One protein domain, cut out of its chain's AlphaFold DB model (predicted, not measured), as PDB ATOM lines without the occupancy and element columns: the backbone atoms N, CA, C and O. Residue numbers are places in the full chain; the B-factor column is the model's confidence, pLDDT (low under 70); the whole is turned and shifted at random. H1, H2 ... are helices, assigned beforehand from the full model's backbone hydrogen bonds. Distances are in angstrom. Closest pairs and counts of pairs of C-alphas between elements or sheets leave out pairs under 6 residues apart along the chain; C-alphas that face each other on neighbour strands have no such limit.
ATOM      1  N   GLY A 212     125.388 162.033  87.673       71.06
ATOM      2  CA  GLY A 212     124.698 163.055  88.470       71.06
ATOM      3  C   GLY A 212     125.524 164.328  88.703       71.06
ATOM      4  O   GLY A 212     124.973 165.426  88.644       71.06
ATOM      5  N   GLY A 213     126.837 164.204  88.917       76.44
ATOM      6  CA  GLY A 213     127.757 165.344  88.998       76.44
ATOM      7  C   GLY A 213     127.852 166.103  87.673       76.44
ATOM      8  O   GLY A 213     127.677 167.321  87.653       76.44
ATOM      9  N   LYS A 214     128.008 165.378  86.555       80.06
ATOM     10  CA  LYS A 214     128.022 165.969  85.204       80.06
ATOM     11  C   LYS A 214     126.712 166.711  84.891       80.06
ATOM     12  O   LYS A 214     126.750 167.820  84.364       80.06
ATOM     13  N   LEU A 215     125.556 166.155  85.274       80.12
ATOM     14  CA  LEU A 215     124.249 166.805  85.094       80.12
ATOM     15  C   LEU A 215     124.128 168.129  85.859       80.12
ATOM     16  O   LEU A 215     123.594 169.087  85.306       80.12
ATOM     17  N   LYS A 216     124.629 168.209  87.101       83.56
ATOM     18  CA  LYS A 216     124.618 169.466  87.876       83.56
ATOM     19  C   LYS A 216     125.392 170.573  87.167       83.56
ATOM     20  O   LYS A 216     124.927 171.706  87.135       83.56
ATOM     21  N   ILE A 217     126.532 170.227  86.572       82.50
ATOM     22  CA  ILE A 217     127.333 171.161  85.780       82.50
ATOM     23  C   ILE A 217     126.556 171.578  84.521       82.50
ATOM     24  O   ILE A 217     126.410 172.767  84.250       82.50
ATOM     25  N   CYS A 218     125.976 170.625  83.783       81.88
ATOM     26  CA  CYS A 218     125.249 170.933  82.547       81.88
ATOM     27  C   CYS A 218     123.966 171.753  82.751       81.88
ATOM     28  O   CYS A 218     123.618 172.526  81.862       81.88
ATOM     29  N   MET A 219     123.307 171.683  83.915       84.69
ATOM     30  CA  MET A 219     122.153 172.544  84.244       84.69
ATOM     31  C   MET A 219     122.477 174.043  84.240       84.69
ATOM     32  O   MET A 219     121.560 174.859  84.177       84.69
ATOM     33  N   LYS A 220     123.759 174.418  84.306       86.44
ATOM     34  CA  LYS A 220     124.201 175.811  84.186       86.44
ATOM     35  C   LYS A 220     124.237 176.297  82.731       86.44
ATOM     36  O   LYS A 220     124.140 177.497  82.499       86.44
ATOM     37  N   TYR A 221     124.383 175.380  81.773       84.19
ATOM     38  CA  TYR A 221     124.548 175.689  80.348       84.19
ATOM     39  C   TYR A 221     123.301 175.390  79.518       84.19
ATOM     40  O   TYR A 221     123.040 176.082  78.543       84.19
ATOM     41  N   LEU A 222     122.553 174.348  79.879       87.69
ATOM     42  CA  LEU A 222     121.446 173.830  79.084       87.69
ATOM     43  C   LEU A 222     120.088 174.247  79.648       87.69
ATOM     44  O   LEU A 222     119.901 174.379  80.859       87.69
ATOM     45  N   SER A 223     119.102 174.358  78.761       87.81
ATOM     46  CA  SER A 223     117.701 174.540  79.139       87.81
ATOM     47  C   SER A 223     117.166 173.365  79.978       87.81
ATOM     48  O   SER A 223     117.701 172.248  79.968       87.81
ATOM     49  N   LYS A 224     116.065 173.598  80.712       86.50
ATOM     50  CA  LYS A 224     115.420 172.560  81.542       86.50
ATOM     51  C   LYS A 224     114.999 171.339  80.718       86.50
ATOM     52  O   LYS A 224     115.237 170.216  81.149       86.50
ATOM     53  N   THR A 225     114.445 171.563  79.527       86.81
ATOM     54  CA  THR A 225     114.007 170.507  78.602       86.81
ATOM     55  C   THR A 225     115.180 169.650  78.128       86.81
ATOM     56  O   THR A 225     115.113 168.423  78.187       86.81
ATOM     57  N   SER A 226     116.297 170.278  77.752       87.69
ATOM     58  CA  SER A 226     117.536 169.577  77.395       87.69
ATOM     59  C   SER A 226     118.073 168.740  78.559       87.69
ATOM     60  O   SER A 226     118.449 167.583  78.378       87.69
ATOM     61  N   CYS A 227     118.051 169.274  79.784       86.19
ATOM     62  CA  CYS A 227     118.483 168.538  80.974       86.19
ATOM     63  C   CYS A 227     117.593 167.326  81.290       86.19
ATOM     64  O   CYS A 227     118.098 166.297  81.740       86.19
ATOM     65  N   GLU A 228     116.280 167.428  81.085       86.31
ATOM     66  CA  GLU A 228     115.346 166.306  81.250       86.31
ATOM     67  C   GLU A 228     115.597 165.207  80.217       86.31
ATOM     68  O   GLU A 228     115.627 164.026  80.573       86.31
ATOM     69  N   LEU A 229     115.887 165.580  78.968       85.62
ATOM     70  CA  LEU A 229     116.269 164.626  77.929       85.62
ATOM     71  C   LEU A 229     117.539 163.850  78.315       85.62
ATOM     72  O   LEU A 229     117.564 162.625  78.209       85.62
ATOM     73  N   LEU A 230     118.560 164.535  78.844       84.31
ATOM     74  CA  LEU A 230     119.812 163.906  79.297       84.31
ATOM     75  C   LEU A 230     119.648 163.003  80.522       84.31
ATOM     76  O   LEU A 230     120.410 162.051  80.692       84.31
ATOM     77  N   LYS A 231     118.671 163.290  81.389       83.44
ATOM     78  CA  LYS A 231     118.323 162.393  82.501       83.44
ATOM     79  C   LYS A 231     117.701 161.099  81.987       83.44
ATOM     80  O   LYS A 231     118.037 160.031  82.493       83.44
ATOM     81  N   ASN A 232     116.823 161.210  80.994       81.19
ATOM     82  CA  ASN A 232     116.028 160.094  80.487       81.19
ATOM     83  C   ASN A 232     116.785 159.229  79.474       81.19
ATOM     84  O   ASN A 232     116.456 158.056  79.308       81.19
ATOM     85  N   GLN A 233     117.801 159.777  78.807       78.19
ATOM     86  CA  GLN A 233     118.609 159.042  77.843       78.19
ATOM     87  C   GLN A 233     119.963 158.606  78.407       78.19
ATOM     88  O   GLN A 233     120.570 159.251  79.268       78.19
ATOM     89  N   ASN A 234     120.480 157.492  77.886       75.88
ATOM     90  CA  ASN A 234     121.818 157.018  78.219       75.88
ATOM     91  C   ASN A 234     122.881 157.568  77.258       75.88
ATOM     92  O   ASN A 234     123.634 156.809  76.661       75.88
ATOM     93  N   VAL A 235     122.903 158.893  77.093       78.38
ATOM     94  CA  VAL A 235     123.900 159.592  76.275       78.38
ATOM     95  C   VAL A 235     125.064 160.004  77.168       78.38
ATOM     96  O   VAL A 235     124.861 160.572  78.246       78.38
ATOM     97  N   GLU A 236     126.280 159.701  76.731       81.25
ATOM     98  CA  GLU A 236     127.495 160.181  77.374       81.25
ATOM     99  C   GLU A 236     127.768 161.630  76.962       81.25
ATOM    100  O   GLU A 236     127.601 162.004  75.804       81.25
ATOM    101  N   PHE A 237     128.156 162.469  77.922       83.81
ATOM    102  CA  PHE A 237     128.459 163.865  77.647       83.81
ATOM    103  C   PHE A 237     129.539 164.422  78.575       83.81
ATOM    104  O   PHE A 237     129.796 163.899  79.664       83.81
ATOM    105  N   THR A 238     130.146 165.529  78.150       85.88
ATOM    106  CA  THR A 238     131.085 166.324  78.947       85.88
ATOM    107  C   THR A 238     130.535 167.740  79.143       85.88
ATOM    108  O   THR A 238     129.772 168.219  78.297       85.88
ATOM    109  N   PRO A 239     130.916 168.442  80.230       86.75
ATOM    110  CA  PRO A 239     130.571 169.850  80.429       86.75
ATOM    111  C   PRO A 239     130.861 170.728  79.210       86.75
ATOM    112  O   PRO A 239     130.044 171.570  78.840       86.75
ATOM    113  N   LEU A 240     131.986 170.485  78.537       86.31
ATOM    114  CA  LEU A 240     132.334 171.194  77.316       86.31
ATOM    115  C   LEU A 240     131.317 170.990  76.190       86.31
ATOM    116  O   LEU A 240     130.949 171.958  75.536       86.31
ATOM    117  N   MET A 241     130.868 169.758  75.935       87.12
ATOM    118  CA  MET A 241     129.886 169.522  74.874       87.12
ATOM    119  C   MET A 241     128.549 170.195  75.194       87.12
ATOM    120  O   MET A 241     127.944 170.779  74.301       87.12
ATOM    121  N   CYS A 242     128.134 170.206  76.468       87.25
ATOM    122  CA  CYS A 242     126.972 170.981  76.916       87.25
ATOM    123  C   CYS A 242     127.153 172.485  76.628       87.25
ATOM    124  O   CYS A 242     126.235 173.138  76.136       87.25
ATOM    125  N   TYR A 243     128.341 173.033  76.900       86.38
ATOM    126  CA  TYR A 243     128.659 174.430  76.606       86.38
ATOM    127  C   TYR A 243     128.644 174.730  75.101       86.38
ATOM    128  O   TYR A 243     128.015 175.704  74.692       86.38
ATOM    129  N   LEU A 244     129.280 173.892  74.274       86.31
ATOM    130  CA  LEU A 244     129.295 174.058  72.816       86.31
ATOM    131  C   LEU A 244     127.876 173.996  72.243       86.31
ATOM    132  O   LEU A 244     127.498 174.865  71.463       86.31
ATOM    133  N   TYR A 245     127.062 173.043  72.704       88.81
ATOM    134  CA  TYR A 245     125.656 172.957  72.318       88.81
ATOM    135  C   TYR A 245     124.865 174.209  72.711       88.81
ATOM    136  O   TYR A 245     124.074 174.696  71.915       88.81
ATOM    137  N   SER A 246     125.096 174.793  73.895       86.75
ATOM    138  CA  SER A 246     124.387 176.021  74.308       86.75
ATOM    139  C   SER A 246     124.671 177.237  73.414       86.75
ATOM    140  O   SER A 246     124.000 178.262  73.520       86.75
ATOM    141  N   LYS A 247     125.695 177.159  72.552       84.38
ATOM    142  CA  LYS A 247     125.986 178.173  71.530       84.38
ATOM    143  C   LYS A 247     125.330 177.873  70.183       84.38
ATOM    144  O   LYS A 247     125.301 178.766  69.345       84.38
ATOM    145  N   HIS A 248     124.808 176.659  70.018       83.44
ATOM    146  CA  HIS A 248     124.247 176.117  68.788       83.44
ATOM    147  C   HIS A 248     122.987 175.279  69.073       83.44
ATOM    148  O   HIS A 248     122.898 174.101  68.712       83.44
ATOM    149  N   GLU A 249     122.014 175.867  69.776       82.25
ATOM    150  CA  GLU A 249     120.776 175.168  70.156       82.25
ATOM    151  C   GLU A 249     119.892 174.798  68.950       82.25
ATOM    152  O   GLU A 249     118.912 174.070  69.103       82.25
ATOM    153  N   GLU A 250     120.237 175.264  67.745       84.06
ATOM    154  CA  GLU A 250     119.640 174.829  66.483       84.06
ATOM    155  C   GLU A 250     119.942 173.366  66.127       84.06
ATOM    156  O   GLU A 250     119.239 172.781  65.295       84.06
ATOM    157  N   PHE A 251     120.975 172.761  66.717       86.69
ATOM    158  CA  PHE A 251     121.285 171.351  66.512       86.69
ATOM    159  C   PHE A 251     120.356 170.440  67.314       86.69
ATOM    160  O   PHE A 251     119.824 170.800  68.360       86.69
ATOM    161  N   ASN A 252     120.193 169.195  66.862       88.94
ATOM    162  CA  ASN A 252     119.570 168.176  67.697       88.94
ATOM    163  C   ASN A 252     120.541 167.786  68.823       88.94
ATOM    164  O   ASN A 252     121.632 167.294  68.547       88.94
ATOM    165  N   LEU A 253     120.135 167.964  70.085       87.69
ATOM    166  CA  LEU A 253     120.977 167.686  71.256       87.69
ATOM    167  C   LEU A 253     121.583 166.279  71.252       87.69
ATOM    168  O   LEU A 253     122.767 166.115  71.522       87.69
ATOM    169  N   THR A 254     120.782 165.257  70.963       85.25
ATOM    170  CA  THR A 254     121.227 163.859  71.064       85.25
ATOM    171  C   THR A 254     122.188 163.486  69.943       85.25
ATOM    172  O   THR A 254     123.203 162.842  70.199       85.25
ATOM    173  N   GLU A 255     121.923 163.965  68.726       86.12
ATOM    174  CA  GLU A 255     122.828 163.795  67.587       86.12
ATOM    175  C   GLU A 255     124.136 164.554  67.814       86.12
ATOM    176  O   GLU A 255     125.213 163.997  67.609       86.12
TER     177      GLU A 255
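This is residues 212 to 255 of the 554 residues of an uncharacterized protein of Mytilus galloprovincialis (UniProt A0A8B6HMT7). Three short helices make this small domain: H1 and H2 lie side by side as a helical hairpin, and H3 begins near the last residue of H1 and continues in roughly the same direction, the two making a wide corner. After H3, residues 246 to 255 form a tail with no named element, which leads away from H3 and then folds back on itself. Look for 44 printed residues with three named helices, in the order H1, H2, H3, and no named strand; the class is all helix. The whole is compact, with a radius of gyration of the C-alphas of 9.2 A, and the C-alphas span 25 by 17 by 17 A.

Start at H1, residues 212 to 218, which touches both of the other helices. Go on to H2, residues 224 to 232: it touches H1, and the closest C-alphas of the two are those of Leu 215 and Cys 227, 7.3 A apart. Their lines stand at a shallow tilt of 28 degrees, opposite ways, and the two form a helical hairpin. Next comes H3, residues 239 to 245, which touches H1; here the closest C-alphas are those of Cys 218 and Pro 239, 5.8 A apart. The lines of H1 and H3 stand at a steep tilt of 41 degrees, and the two run the same way. H2 and H3 are apart, although they follow each other in the chain. In the backbone of H1, H2 and H3, each O i to N i+4 pair is within hydrogen-bond range.

Find C-alpha 212 at (124.698, 163.055, 88.470); from there H1 runs to residue 218, 9.9 A from first to last C-alpha. H2 begins at C-alpha 224, at (115.420, 172.560, 81.542), and covers 12.5 A to C-alpha 232; with 9 residues it is the longest helix. H3 runs from residue 239 to C-alpha 245, which you will find at (125.656, 172.957, 72.318), 10.0 A from its first C-alpha.

Look for the two C-alphas farthest apart at Gly 213 and Glu 250, 25.7 A from each other. The first and last printed C-alphas, those of Gly 212 and Glu 255, are 21.0 A apart. The link from H1 to H2, 5 residues, is tight, and the link from H2 to H3, 6 residues, is short; no link is long. The printed part has no cut. The mean pLDDT of the printed part is 84.1, and no printed residue is under 70.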